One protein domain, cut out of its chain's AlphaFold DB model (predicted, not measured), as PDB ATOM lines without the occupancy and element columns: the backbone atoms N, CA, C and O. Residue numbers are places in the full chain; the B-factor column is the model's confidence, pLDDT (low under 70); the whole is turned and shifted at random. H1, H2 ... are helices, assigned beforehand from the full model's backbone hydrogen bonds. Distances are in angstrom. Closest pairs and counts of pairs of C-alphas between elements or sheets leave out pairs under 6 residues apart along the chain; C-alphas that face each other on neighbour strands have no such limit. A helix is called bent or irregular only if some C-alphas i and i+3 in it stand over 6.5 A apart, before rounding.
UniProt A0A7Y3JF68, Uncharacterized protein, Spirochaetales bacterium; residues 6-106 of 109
ATOM      1  N   SER A   6     -17.039  16.064  38.542       79.94
ATOM      2  CA  SER A   6     -18.408  15.754  38.969       79.94
ATOM      3  C   SER A   6     -19.074  14.641  38.152       79.94
ATOM      4  O   SER A   6     -19.889  13.899  38.688       79.94
ATOM      5  N   VAL A   7     -18.703  14.465  36.880       81.06
ATOM      6  CA  VAL A   7     -19.259  13.415  36.007       81.06
ATOM      7  C   VAL A   7     -18.783  12.026  36.433       81.06
ATOM      8  O   VAL A   7     -19.520  11.053  36.295       81.06
ATOM      9  N   LEU A   8     -17.576  11.935  37.004       84.31
ATOM     10  CA  LEU A   8     -17.015  10.675  37.499       84.31
ATOM     11  C   LEU A   8     -17.749  10.152  38.738       84.31
ATOM     12  O   LEU A   8     -17.668   8.963  39.025       84.31
ATOM     13  N   PHE A   9     -18.477  11.021  39.441       86.38
ATOM     14  CA  PHE A   9     -19.224  10.688  40.656       86.38
ATOM     15  C   PHE A   9     -20.744  10.860  40.490       86.38
ATOM     16  O   PHE A   9     -21.484  10.803  41.467       86.38
ATOM     17  N   GLY A  10     -21.226  11.068  39.259       87.56
ATOM     18  CA  GLY A  10     -22.654  11.171  38.946       87.56
ATOM     19  C   GLY A  10     -23.310   9.817  38.628       87.56
ATOM     20  O   GLY A  10     -22.620   8.799  38.546       87.56
ATOM     21  N   PRO A  11     -24.631   9.778  38.365       88.81
ATOM     22  CA  PRO A  11     -25.361   8.537  38.068       88.81
ATOM     23  C   PRO A  11     -24.819   7.739  36.876       88.81
ATOM     24  O   PRO A  11     -24.910   6.516  36.840       88.81
ATOM     25  N   THR A  12     -24.213   8.412  35.896       91.06
ATOM     26  CA  THR A  12     -23.642   7.776  34.699       91.06
ATOM     27  C   THR A  12     -22.258   7.166  34.921       91.06
ATOM     28  O   THR A  12     -21.766   6.444  34.051       91.06
ATOM     29  N   SER A  13     -21.636   7.401  36.079       92.31
ATOM     30  CA  SER A  13     -20.297   6.902  36.410       92.31
ATOM     31  C   SER A  13     -20.176   5.379  36.308       92.31
ATOM     32  O   SER A  13     -19.143   4.869  35.879       92.31
ATOM     33  N   GLY A  14     -21.249   4.640  36.607       92.56
ATOM     34  CA  GLY A  14     -21.248   3.176  36.560       92.56
ATOM     35  C   GLY A  14     -20.996   2.622  35.164       92.56
ATOM     36  O   GLY A  14     -20.297   1.623  35.014       92.56
ATOM     37  N   PHE A  15     -21.489   3.309  34.130       94.31
ATOM     38  CA  PHE A  15     -21.222   2.939  32.741       94.31
ATOM     39  C   PHE A  15     -19.760   3.193  32.364       94.31
ATOM     40  O   PHE A  15     -19.179   2.423  31.604       94.31
ATOM     41  N   LEU A  16     -19.145   4.240  32.925       93.88
ATOM     42  CA  LEU A  16     -17.742   4.571  32.683       93.88
ATOM     43  C   LEU A  16     -16.800   3.557  33.344       93.88
ATOM     44  O   LEU A  16     -15.897   3.036  32.691       93.88
ATOM     45  N   PHE A  17     -17.027   3.233  34.618       93.75
ATOM     46  CA  PHE A  17     -16.243   2.205  35.307       93.75
ATOM     47  C   PHE A  17     -16.486   0.816  34.708       93.75
ATOM     48  O   PHE A  17     -15.533   0.064  34.498       93.75
ATOM     49  N   GLY A  18     -17.736   0.509  34.345       95.31
ATOM     50  CA  GLY A  18     -18.085  -0.693  33.592       95.31
ATOM     51  C   GLY A  18     -17.320  -0.782  32.274       95.31
ATOM     52  O   GLY A  18     -16.733  -1.815  31.978       95.31
ATOM     53  N   PHE A  19     -17.223   0.319  31.525       95.56
ATOM     54  CA  PHE A  19     -16.450   0.378  30.283       95.56
ATOM     55  C   PHE A  19     -14.963   0.074  30.492       95.56
ATOM     56  O   PHE A  19     -14.397  -0.712  29.731       95.56
ATOM     57  N   LEU A  20     -14.335   0.635  31.529       95.75
ATOM     58  CA  LEU A  20     -12.930   0.352  31.841       95.75
ATOM     59  C   LEU A  20     -12.693  -1.142  32.092       95.75
ATOM     60  O   LEU A  20     -11.778  -1.728  31.511       95.75
ATOM     61  N   LEU A  21     -13.550  -1.773  32.899       95.69
ATOM     62  CA  LEU A  21     -13.489  -3.214  33.148       95.69
ATOM     63  C   LEU A  21     -13.721  -4.018  31.862       95.69
ATOM     64  O   LEU A  21     -12.981  -4.960  31.571       95.69
ATOM     65  N   SER A  22     -14.694  -3.615  31.049       96.75
ATOM     66  CA  SER A  22     -15.020  -4.280  29.790       96.75
ATOM     67  C   SER A  22     -13.870  -4.275  28.795       96.75
ATOM     68  O   SER A  22     -13.617  -5.302  28.172       96.75
ATOM     69  N   VAL A  23     -13.138  -3.167  28.650       95.88
ATOM     70  CA  VAL A  23     -11.985  -3.101  27.734       95.88
ATOM     71  C   VAL A  23     -10.889  -4.080  28.155       95.88
ATOM     72  O   VAL A  23     -10.303  -4.741  27.293       95.88
ATOM     73  N   ILE A  24     -10.648  -4.231  29.460       96.88
ATOM     74  CA  ILE A  24      -9.689  -5.208  29.993       96.88
ATOM     75  C   ILE A  24     -10.136  -6.629  29.626       96.88
ATOM     76  O   ILE A  24      -9.371  -7.381  29.021       96.88
ATOM     77  N   VAL A  25     -11.395  -6.977  29.911       96.50
ATOM     78  CA  VAL A  25     -11.961  -8.306  29.617       96.50
ATOM     79  C   VAL A  25     -11.940  -8.611  28.116       96.50
ATOM     80  O   VAL A  25     -11.488  -9.682  27.711       96.50
ATOM     81  N   ILE A  26     -12.352  -7.661  27.272       95.88
ATOM     82  CA  ILE A  26     -12.270  -7.787  25.811       95.88
ATOM     83  C   ILE A  26     -10.816  -8.017  25.380       95.88
ATOM     84  O   ILE A  26     -10.546  -8.873  24.539       95.88
ATOM     85  N   GLY A  27      -9.868  -7.280  25.963       93.25
ATOM     86  CA  GLY A  27      -8.438  -7.396  25.688       93.25
ATOM     87  C   GLY A  27      -7.880  -8.799  25.933       93.25
ATOM     88  O   GLY A  27      -7.105  -9.288  25.108       93.25
ATOM     89  N   PHE A  28      -8.312  -9.448  27.017       94.81
ATOM     90  CA  PHE A  28      -7.941 -10.825  27.357       94.81
ATOM     91  C   PHE A  28      -8.657 -11.872  26.496       94.81
ATOM     92  O   PHE A  28      -8.065 -12.880  26.103       94.81
ATOM     93  N   LEU A  29      -9.937 -11.651  26.192       93.81
ATOM     94  CA  LEU A  29     -10.763 -12.632  25.493       93.81
ATOM     95  C   LEU A  29     -10.678 -12.549  23.976       93.81
ATOM     96  O   LEU A  29     -11.046 -13.520  23.326       93.81
ATOM     97  N   ARG A  30     -10.204 -11.449  23.390       92.50
ATOM     98  CA  ARG A  30     -10.068 -11.332  21.934       92.50
ATOM     99  C   ARG A  30      -9.113 -12.380  21.358       92.50
ATOM    100  O   ARG A  30      -8.228 -12.916  22.021       92.50
ATOM    101  N   ASP A  31      -9.254 -12.610  20.066       87.50
ATOM    102  CA  ASP A  31      -8.362 -13.423  19.267       87.50
ATOM    103  C   ASP A  31      -6.950 -12.807  19.223       87.50
ATOM    104  O   ASP A  31      -6.762 -11.669  18.750       87.50
ATOM    105  N   PRO A  32      -5.927 -13.546  19.685       83.00
ATOM    106  CA  PRO A  32      -4.558 -13.060  19.712       83.00
ATOM    107  C   PRO A  32      -3.978 -12.858  18.311       83.00
ATOM    108  O   PRO A  32      -3.031 -12.086  18.186       83.00
ATOM    109  N   GLN A  33      -4.556 -13.440  17.254       81.25
ATOM    110  CA  GLN A  33      -4.123 -13.255  15.865       81.25
ATOM    111  C   GLN A  33      -4.658 -11.960  15.239       81.25
ATOM    112  O   GLN A  33      -4.180 -11.544  14.187       81.25
ATOM    113  N   GLY A  34      -5.631 -11.287  15.867       75.94
ATOM    114  CA  GLY A  34      -6.162 -10.015  15.363       75.94
ATOM    115  C   GLY A  34      -7.091 -10.108  14.170       75.94
ATOM    116  O   GLY A  34      -7.439  -9.080  13.597       75.94
ATOM    117  N   LYS A  35      -7.476 -11.322  13.792       82.75
ATOM    118  CA  LYS A  35      -8.498 -11.559  12.781       82.75
ATOM    119  C   LYS A  35      -9.860 -11.233  13.375       82.75
ATOM    120  O   LYS A  35     -10.073 -11.432  14.569       82.75
ATOM    121  N   ALA A  36     -10.793 -10.785  12.542       85.69
ATOM    122  CA  ALA A  36     -12.197 -10.828  12.920       85.69
ATOM    123  C   ALA A  36     -12.599 -12.297  13.115       85.69
ATOM    124  O   ALA A  36     -12.434 -13.110  12.206       85.69
ATOM    125  N   SER A  37     -13.084 -12.638  14.304       90.88
ATOM    126  CA  SER A  37     -13.473 -13.999  14.661       90.88
ATOM    127  C   SER A  37     -14.697 -13.985  15.566       90.88
ATOM    128  O   SER A  37     -14.999 -12.974  16.209       90.88
ATOM    129  N   LEU A  38     -15.388 -15.126  15.643       91.56
ATOM    130  CA  LEU A  38     -16.515 -15.311  16.560       91.56
ATOM    131  C   LEU A  38     -16.104 -15.023  18.013       91.56
ATOM    132  O   LEU A  38     -16.863 -14.422  18.763       91.56
ATOM    133  N   ARG A  39     -14.861 -15.358  18.378       93.19
ATOM    134  CA  ARG A  39     -14.274 -15.044  19.685       93.19
ATOM    135  C   ARG A  39     -14.252 -13.537  19.965       93.19
ATOM    136  O   ARG A  39     -14.619 -13.132  21.062       93.19
ATOM    137  N   ASN A  40     -13.898 -12.699  18.985       93.75
ATOM    138  CA  ASN A  40     -13.968 -11.239  19.147       93.75
ATOM    139  C   ASN A  40     -15.405 -10.742  19.290       93.75
ATOM    140  O   ASN A  40     -15.649  -9.837  20.079       93.75
ATOM    141  N   ALA A  41     -16.346 -11.320  18.540       94.94
ATOM    142  CA  ALA A  41     -17.753 -10.948  18.638       94.94
ATOM    143  C   ALA A  41     -18.309 -11.247  20.036       94.94
ATOM    144  O   ALA A  41     -18.904 -10.372  20.659       94.94
ATOM    145  N   LEU A  42     -18.037 -12.442  20.566       96.00
ATOM    146  CA  LEU A  42     -18.429 -12.829  21.922       96.00
ATOM    147  C   LEU A  42     -17.740 -11.972  22.992       96.00
ATOM    148  O   LEU A  42     -18.390 -11.563  23.949       96.00
ATOM    149  N   ALA A  43     -16.455 -11.650  22.814       96.06
ATOM    150  CA  ALA A  43     -15.737 -10.759  23.723       96.06
ATOM    151  C   ALA A  43     -16.372  -9.358  23.764       96.06
ATOM    152  O   ALA A  43     -16.600  -8.828  24.848       96.06
ATOM    153  N   LEU A  44     -16.708  -8.782  22.601       96.69
ATOM    154  CA  LEU A  44     -17.395  -7.490  22.512       96.69
ATOM    155  C   LEU A  44     -18.783  -7.542  23.159       96.69
ATOM    156  O   LEU A  44     -19.104  -6.657  23.945       96.69
ATOM    157  N   LEU A  45     -19.575  -8.584  22.884       97.00
ATOM    158  CA  LEU A  45     -20.888  -8.772  23.509       97.00
ATOM    159  C   LEU A  45     -20.781  -8.850  25.034       97.00
ATOM    160  O   LEU A  45     -21.525  -8.163  25.729       97.00
ATOM    161  N   LEU A  46     -19.829  -9.621  25.562       97.12
ATOM    162  CA  LEU A  46     -19.601  -9.701  27.004       97.12
ATOM    163  C   LEU A  46     -19.200  -8.341  27.587       97.12
ATOM    164  O   LEU A  46     -19.707  -7.954  28.635       97.12
ATOM    165  N   GLY A  47     -18.335  -7.592  26.901       97.12
ATOM    166  CA  GLY A  47     -17.962  -6.245  27.324       97.12
ATOM    167  C   GLY A  47     -19.150  -5.279  27.355       97.12
ATOM    168  O   GLY A  47     -19.286  -4.519  28.310       97.12
ATOM    169  N   ILE A  48     -20.043  -5.338  26.365       97.38
ATOM    170  CA  ILE A  48     -21.291  -4.563  26.370       97.38
ATOM    171  C   ILE A  48     -22.125  -4.950  27.596       97.38
ATOM    172  O   ILE A  48     -22.504  -4.084  28.377       97.38
ATOM    173  N   LEU A  49     -22.345  -6.245  27.834       96.75
ATOM    174  CA  LEU A  49     -23.121  -6.710  28.987       96.75
ATOM    175  C   LEU A  49     -22.525  -6.254  30.325       96.75
ATOM    176  O   LEU A  49     -23.271  -5.819  31.197       96.75
ATOM    177  N   LEU A  50     -21.201  -6.286  30.475       97.12
ATOM    178  CA  LEU A  50     -20.508  -5.801  31.672       97.12
ATOM    179  C   LEU A  50     -20.711  -4.295  31.903       97.12
ATOM    180  O   LEU A  50     -20.912  -3.881  33.047       97.12
ATOM    181  N   ILE A  51     -20.730  -3.486  30.836       97.38
ATOM    182  CA  ILE A  51     -21.019  -2.044  30.926       97.38
ATOM    183  C   ILE A  51     -22.403  -1.823  31.533       97.38
ATOM    184  O   ILE A  51     -22.542  -1.056  32.484       97.38
ATOM    185  N   TYR A  52     -23.425  -2.507  31.015       96.38
ATOM    186  CA  TYR A  52     -24.800  -2.349  31.494       96.38
ATOM    187  C   TYR A  52     -25.022  -2.987  32.870       96.38
ATOM    188  O   TYR A  52     -25.767  -2.433  33.678       96.38
ATOM    189  N   ALA A  53     -24.340  -4.095  33.172       95.75
ATOM    190  CA  ALA A  53     -24.399  -4.752  34.474       95.75
ATOM    191  C   ALA A  53     -23.840  -3.872  35.602       95.75
ATOM    192  O   ALA A  53     -24.376  -3.895  36.705       95.75
ATOM    193  N   ALA A  54     -22.801  -3.075  35.335       95.62
ATOM    194  CA  ALA A  54     -22.281  -2.099  36.293       95.62
ATOM    195  C   ALA A  54     -23.065  -0.773  36.267       95.62
ATOM    196  O   ALA A  54     -23.349  -0.183  37.310       95.62
ATOM    197  N   GLY A  55     -23.434  -0.306  35.072       95.75
ATOM    198  CA  GLY A  55     -24.068   0.992  34.860       95.75
ATOM    199  C   GLY A  55     -25.487   1.089  35.399       95.75
ATOM    200  O   GLY A  55     -25.791   2.032  36.124       95.75
ATOM    201  N   ILE A  56     -26.353   0.119  35.087       95.56
ATOM    202  CA  ILE A  56     -27.780   0.190  35.433       95.56
ATOM    203  C   ILE A  56     -28.004   0.200  36.954       95.56
ATOM    204  O   ILE A  56     -28.732   1.082  37.418       95.56
ATOM    205  N   PRO A  57     -27.388  -0.693  37.760       94.75
ATOM    206  CA  PRO A  57     -27.586  -0.680  39.208       94.75
ATOM    207  C   PRO A  57     -27.061   0.598  39.860       94.75
ATOM    208  O   PRO A  57     -27.750   1.182  40.695       94.75
ATOM    209  N   LEU A  58     -25.870   1.066  39.457       94.62
ATOM    210  CA  LEU A  58     -25.291   2.276  40.041       94.62
ATOM    211  C   LEU A  58     -26.094   3.522  39.658       94.62
ATOM    212  O   LEU A  58     -26.338   4.381  40.502       94.62
ATOM    213  N   TYR A  59     -26.569   3.592  38.415       95.69
ATOM    214  CA  TYR A  59     -27.442   4.671  37.973       95.69
ATOM    215  C   TYR A  59     -28.753   4.679  38.762       95.69
ATOM    216  O   TYR A  59     -29.154   5.726  39.262       95.69
ATOM    217  N   ALA A  60     -29.413   3.524  38.899       95.50
ATOM    218  CA  ALA A  60     -30.663   3.411  39.648       95.50
ATOM    219  C   ALA A  60     -30.496   3.858  41.109       95.50
ATOM    220  O   ALA A  60     -31.337   4.593  41.626       95.50
ATOM    221  N   LEU A  61     -29.378   3.479  41.739       94.88
ATOM    222  CA  LEU A  61     -29.047   3.859  43.109       94.88
ATOM    223  C   LEU A  61     -28.821   5.371  43.258       94.88
ATOM    224  O   LEU A  61     -29.423   5.993  44.129       94.88
ATOM    225  N   LEU A  62     -27.973   5.964  42.412       93.81
ATOM    226  CA  LEU A  62     -27.572   7.372  42.529       93.81
ATOM    227  C   LEU A  62     -28.639   8.354  42.029       93.81
ATOM    228  O   LEU A  62     -28.699   9.484  42.504       93.81
ATOM    229  N   ALA A  63     -29.465   7.949  41.064       93.44
ATOM    230  CA  ALA A  63     -30.551   8.772  40.533       93.44
ATOM    231  C   ALA A  63     -31.898   8.527  41.234       93.44
ATOM    232  O   ALA A  63     -32.897   9.114  40.822       93.44
ATOM    233  N   HIS A  64     -31.946   7.644  42.241       92.25
ATOM    234  CA  HIS A  64     -33.182   7.201  42.904       92.25
ATOM    235  C   HIS A  64     -34.275   6.771  41.907       92.25
ATOM    236  O   HIS A  64     -35.461   7.044  42.083       92.25
ATOM    237  N   ALA A  65     -33.858   6.114  40.824       92.94
ATOM    238  CA  ALA A  65     -34.722   5.726  39.721       92.94
ATOM    239  C   ALA A  65     -35.056   4.232  39.785       92.94
ATOM    240  O   ALA A  65     -34.262   3.417  40.253       92.94
ATOM    241  N   SER A  66     -36.215   3.850  39.244       95.31
ATOM    242  CA  SER A  66     -36.555   2.435  39.069       95.31
ATOM    243  C   SER A  66     -35.542   1.755  38.133       95.31
ATOM    244  O   SER A  66     -35.384   2.220  36.997       95.31
ATOM    245  N   PRO A  67     -34.903   0.636  38.534       92.75
ATOM    246  CA  PRO A  67     -33.984  -0.110  37.671       92.75
ATOM    247  C   PRO A  67     -34.612  -0.519  36.334       92.75
ATOM    248  O   PRO A  67     -33.939  -0.517  35.305       92.75
ATOM    249  N   VAL A  68     -35.917  -0.809  36.333       95.00
ATOM    250  CA  VAL A  68     -36.673  -1.164  35.124       95.00
ATOM    251  C   VAL A  68     -36.728   0.015  34.153       95.00
ATOM    252  O   VAL A  68     -36.491  -0.160  32.961       95.00
ATOM    253  N   ASN A  69     -36.960   1.232  34.650       94.12
ATOM    254  CA  ASN A  69     -37.006   2.427  33.803       94.12
ATOM    255  C   ASN A  69     -35.628   2.751  33.216       94.12
ATOM    256  O   ASN A  69     -35.529   3.129  32.051       94.12
ATOM    257  N   VAL A  70     -34.563   2.562  34.000       94.69
ATOM    258  CA  VAL A  70     -33.179   2.744  33.535       94.69
ATOM    259  C   VAL A  70     -32.831   1.716  32.460       94.69
ATOM    260  O   VAL A  70     -32.235   2.070  31.443       94.69
ATOM    261  N   LEU A  71     -33.239   0.456  32.645       94.38
ATOM    262  CA  LEU A  71     -33.057  -0.602  31.655       94.38
ATOM    263  C   LEU A  71     -33.784  -0.268  30.347       94.38
ATOM    264  O   LEU A  71     -33.162  -0.306  29.290       94.38
ATOM    265  N   ILE A  72     -35.062   0.121  30.419       95.94
ATOM    266  CA  ILE A  72     -35.859   0.516  29.247       95.94
ATOM    267  C   ILE A  72     -35.214   1.710  28.531       95.94
ATOM    268  O   ILE A  72     -35.018   1.669  27.318       95.94
ATOM    269  N   GLY A  73     -34.810   2.741  29.278       94.12
ATOM    270  CA  GLY A  73     -34.115   3.909  28.725       94.12
ATOM    271  C   GLY A  73     -32.761   3.574  28.089       94.12
ATOM    272  O   GLY A  73     -32.304   4.278  27.192       94.12
ATOM    273  N   SER A  74     -32.138   2.468  28.502       94.75
ATOM    274  CA  SER A  74     -30.849   2.006  27.983       94.75
ATOM    275  C   SER A  74     -30.959   1.175  26.701       94.75
ATOM    276  O   SER A  74     -29.942   0.979  26.036       94.75
ATOM    277  N   ILE A  75     -32.154   0.712  26.309       94.94
ATOM    278  CA  ILE A  75     -32.345  -0.167  25.137       94.94
ATOM    279  C   ILE A  75     -31.799   0.479  23.859       94.94
ATOM    280  O   ILE A  75     -31.087  -0.172  23.096       94.94
ATOM    281  N   GLY A  76     -32.084   1.766  23.634       95.62
ATOM    282  CA  GLY A  76     -31.596   2.479  22.449       95.62
ATOM    283  C   GLY A  76     -30.066   2.542  22.387       95.62
ATOM    284  O   GLY A  76     -29.478   2.332  21.326       95.62
ATOM    285  N   LEU A  77     -29.415   2.759  23.535       93.25
ATOM    286  CA  LEU A  77     -27.955   2.749  23.641       93.25
ATOM    287  C   LEU A  77     -27.395   1.346  23.386       93.25
ATOM    288  O   LEU A  77     -26.454   1.202  22.610       93.25
ATOM    289  N   PHE A  78     -28.021   0.324  23.973       95.75
ATOM    290  CA  PHE A  78     -27.600  -1.067  23.834       95.75
ATOM    291  C   PHE A  78     -27.650  -1.517  22.372       95.75
ATOM    292  O   PHE A  78     -26.677  -2.066  21.855       95.75
ATOM    293  N   LEU A  79     -28.743  -1.214  21.665       96.88
ATOM    294  CA  LEU A  79     -28.863  -1.483  20.231       96.88
ATOM    295  C   LEU A  79     -27.806  -0.725  19.419       96.88
ATOM    296  O   LEU A  79     -27.186  -1.299  18.520       96.88
ATOM    297  N   GLY A  80     -27.554   0.542  19.756       97.06
ATOM    298  CA  GLY A  80     -26.484   1.327  19.147       97.06
ATOM    299  C   GLY A  80     -25.104   0.689  19.329       97.06
ATOM    300  O   GLY A  80     -24.309   0.661  18.389       97.06
ATOM    301  N   ASP A  81     -24.824   0.125  20.501       96.56
ATOM    302  CA  ASP A  81     -23.554  -0.541  20.786       96.56
ATOM    303  C   ASP A  81     -23.414  -1.882  20.058       96.56
ATOM    304  O   ASP A  81     -22.324  -2.192  19.571       96.56
ATOM    305  N   LEU A  82     -24.506  -2.628  19.864       96.56
ATOM    306  CA  LEU A  82     -24.501  -3.816  19.004       96.56
ATOM    307  C   LEU A  82     -24.159  -3.464  17.549       96.56
ATOM    308  O   LEU A  82     -23.348  -4.150  16.921       96.56
ATOM    309  N   ILE A  83     -24.717  -2.368  17.025       97.69
ATOM    310  CA  ILE A  83     -24.397  -1.880  15.675       97.69
ATOM    311  C   ILE A  83     -22.918  -1.491  15.590       97.69
ATOM    312  O   ILE A  83     -22.214  -1.932  14.677       97.69
ATOM    313  N   LYS A  84     -22.408  -0.718  16.560       95.50
ATOM    314  CA  LYS A  84     -20.983  -0.344  16.620       95.50
ATOM    315  C   LYS A  84     -20.073  -1.570  16.696       95.50
ATOM    316  O   LYS A  84     -19.053  -1.601  16.012       95.50
ATOM    317  N   ALA A  85     -20.432  -2.584  17.482       95.50
ATOM    318  CA  ALA A  85     -19.667  -3.824  17.587       95.50
ATOM    319  C   ALA A  85     -19.633  -4.586  16.254       95.50
ATOM    320  O   ALA A  85     -18.568  -5.043  15.831       95.50
ATOM    321  N   GLY A  86     -20.766  -4.660  15.548       95.44
ATOM    322  CA  GLY A  86     -20.838  -5.216  14.198       95.44
ATOM    323  C   GLY A  86     -19.928  -4.474  13.217       95.44
ATOM    324  O   GLY A  86     -19.113  -5.095  12.529       95.44
ATOM    325  N   LEU A  87     -19.991  -3.138  13.208       96.69
ATOM    326  CA  LEU A  87     -19.120  -2.299  12.380       96.69
ATOM    327  C   LEU A  87     -17.639  -2.502  12.720       96.69
ATOM    328  O   LEU A  87     -16.821  -2.655  11.816       96.69
ATOM    329  N   ALA A  88     -17.288  -2.579  14.003       94.19
ATOM    330  CA  ALA A  88     -15.917  -2.824  14.440       94.19
ATOM    331  C   ALA A  88     -15.380  -4.175  13.934       94.19
ATOM    332  O   ALA A  88     -14.229  -4.257  13.499       94.19
ATOM    333  N   LEU A  89     -16.204  -5.228  13.932       94.38
ATOM    334  CA  LEU A  89     -15.830  -6.539  13.391       94.38
ATOM    335  C   LEU A  89     -15.623  -6.498  11.874       94.38
ATOM    336  O   LEU A  89     -14.629  -7.040  11.383       94.38
ATOM    337  N   VAL A  90     -16.521  -5.835  11.138       94.88
ATOM    338  CA  VAL A  90     -16.398  -5.656   9.682       94.88
ATOM    339  C   VAL A  90     -15.126  -4.882   9.349       94.88
ATOM    340  O   VAL A  90     -14.316  -5.355   8.555       94.88
ATOM    341  N   LEU A  91     -14.894  -3.749  10.012       93.19
ATOM    342  CA  LEU A  91     -13.691  -2.942   9.820       93.19
ATOM    343  C   LEU A  91     -12.426  -3.732  10.159       93.19
ATOM    344  O   LEU A  91     -11.471  -3.714   9.387       93.19
ATOM    345  N   THR A  92     -12.427  -4.492  11.256       90.88
ATOM    346  CA  THR A  92     -11.296  -5.357  11.623       90.88
ATOM    347  C   THR A  92     -11.000  -6.375  10.522       90.88
ATOM    348  O   THR A  92      -9.839  -6.569  10.163       90.88
ATOM    349  N   LYS A  93     -12.033  -7.003   9.946       90.69
ATOM    350  CA  LYS A  93     -11.879  -7.956   8.837       90.69
ATOM    351  C   LYS A  93     -11.281  -7.279   7.603       90.69
ATOM    352  O   LYS A  93     -10.286  -7.773   7.074       90.69
ATOM    353  N   THR A  94     -11.851  -6.151   7.183       90.25
ATOM    354  CA  THR A  94     -11.420  -5.399   5.997       90.25
ATOM    355  C   THR A  94      -9.984  -4.904   6.141       90.25
ATOM    356  O   THR A  94      -9.166  -5.114   5.249       90.25
ATOM    357  N   LEU A  95      -9.634  -4.325   7.293       89.62
ATOM    358  CA  LEU A  95      -8.281  -3.841   7.570       89.62
ATOM    359  C   LEU A  95      -7.272  -4.988   7.623       89.62
ATOM    360  O   LEU A  95      -6.194  -4.883   7.043       89.62
ATOM    361  N   TYR A  96      -7.616  -6.108   8.262       87.00
ATOM    362  CA  TYR A  96      -6.731  -7.271   8.315       87.00
ATOM    363  C   TYR A  96      -6.473  -7.866   6.920       87.00
ATOM    364  O   TYR A  96      -5.388  -8.383   6.649       87.00
ATOM    365  N   GLN A  97      -7.457  -7.804   6.019       85.56
ATOM    366  CA  GLN A  97      -7.316  -8.276   4.642       85.56
ATOM    367  C   GLN A  97      -6.515  -7.297   3.771       85.56
ATOM    368  O   GLN A  97      -5.614  -7.750   3.064       85.56
ATOM    369  N   GLY A  98      -6.803  -5.994   3.867       85.62
ATOM    370  CA  GLY A  98      -6.234  -4.944   3.016       85.62
ATOM    371  C   GLY A  98      -4.872  -4.393   3.450       85.62
ATOM    372  O   GLY A  98      -4.162  -3.838   2.620       85.62
ATOM    373  N   LEU A  99      -4.466  -4.559   4.715       85.25
ATOM    374  CA  LEU A  99      -3.205  -4.012   5.233       85.25
ATOM    375  C   LEU A  99      -2.205  -5.125   5.605       85.25
ATOM    376  O   LEU A  99      -2.264  -5.670   6.714       85.25
ATOM    377  N   PRO A 100      -1.226  -5.453   4.736       74.00
ATOM    378  CA  PRO A 100      -0.243  -6.508   5.003       74.00
ATOM    379  C   PRO A 100       0.651  -6.210   6.218       74.00
ATOM    380  O   PRO A 100       1.092  -7.136   6.897       74.00
ATOM    381  N   ILE A 101       0.849  -4.934   6.567       77.25
ATOM    382  CA  ILE A 101       1.600  -4.508   7.761       77.25
ATOM    383  C   ILE A 101       0.993  -5.042   9.070       77.25
ATOM    384  O   ILE A 101       1.731  -5.356  10.006       77.25
ATOM    385  N   LEU A 102      -0.332  -5.228   9.122       75.31
ATOM    386  CA  LEU A 102      -1.016  -5.800  10.286       75.31
ATOM    387  C   LEU A 102      -0.765  -7.310  10.416       75.31
ATOM    388  O   LEU A 102      -0.763  -7.832  11.530       75.31
ATOM    389  N   LYS A 103      -0.485  -8.002   9.300       68.00
ATOM    390  CA  LYS A 103      -0.094  -9.422   9.284       68.00
ATOM    391  C   LYS A 103       1.367  -9.610   9.716       68.00
ATOM    392  O   LYS A 103       1.679 -10.571  10.413       68.00
ATOM    393  N   ILE A 104       2.256  -8.695   9.318       62.62
ATOM    394  CA  ILE A 104       3.709  -8.794   9.556       62.62
ATOM    395  C   ILE A 104       4.075  -8.454  11.005       62.62
ATOM    396  O   ILE A 104       4.835  -9.192  11.631       62.62
ATOM    397  N   ARG A 105       3.509  -7.376  11.572       63.59
ATOM    398  CA  ARG A 105       3.848  -6.913  12.932       63.59
ATOM    399  C   ARG A 105       3.534  -7.948  14.021       63.59
ATOM    400  O   ARG A 105       4.152  -7.919  15.076       63.59
ATOM    401  N   ARG A 106       2.601  -8.871  13.762       61.19
ATOM    402  CA  ARG A 106       2.119  -9.871  14.726       61.19
ATOM    403  C   ARG A 106       2.799 -11.242  14.648       61.19
ATOM    404  O   ARG A 106       2.573 -12.045  15.536       61.19
TER     405      ARG A 106
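AT A GLANCE: This is residues 6 to 106 of the 109 residues of an uncharacterized protein of Spirochaetales bacterium (UniProt A0A7Y3JF68). Three helices run up and down along a rod: H1 and H2 fold back on each other as a close hairpin, and the longer H3 folds back again along H2. H2 packs on both H1 and H3, which are apart from each other, and the short H4 follows H3 at one end of the rod. The printed part has 101 residues with four named helices, in the order H1, H2, H3, H4, and no named strand; the class is all helix. The whole is loose, with a radius of gyration of the C-alphas of 16.2 A, and spans 52 by 22 by 21 A.

HOW THE PARTS SIT: H1, residues 13 to 29, touches H2, residues 38 to 62; their closest C-alphas, those of Gly 14 and Gly 55, are 4.0 A apart. This helical hairpin has a shallow tilt of 20 degrees, opposite ways. H2 also forms a helical hairpin with H3, residues 67 to 98, at a shallow tilt of 26 degrees, opposite ways. They touch, and their closest C-alphas, those of Ala 60 and Pro 67, are 5.2 A apart. H3 and H4, residues 100 to 104, only just touch, and only at the corner, with 3 pairs of C-alphas within 8 A; H3 does so with residues 95 to 96 alone. H4 is apart from H1 and H2. Every O i to N i+4 pair is within hydrogen-bond range in H1 and H4, 19 of 21 in H2 and 26 of 28 in H3.

IN THESE COORDINATES: H1 begins at C-alpha 13 (-20.297, 6.902, 36.410) and is 24.3 A long. H2 is 36.2 A long, H3 44.7 A. H3 is irregular, but only just, with C-alphas 73 and 76 6.9 A apart, and has a kink of 43 degrees near residue 74. H4 ends at C-alpha 104 (3.709, -8.794, 9.556).

THE WHOLE: The two C-alphas farthest apart, those of His 64 and Ile 104, are 52.2 A apart. The printed part has no cut and no long link. Its mean pLDDT is 91.3; residues 103 to 106 are under 70.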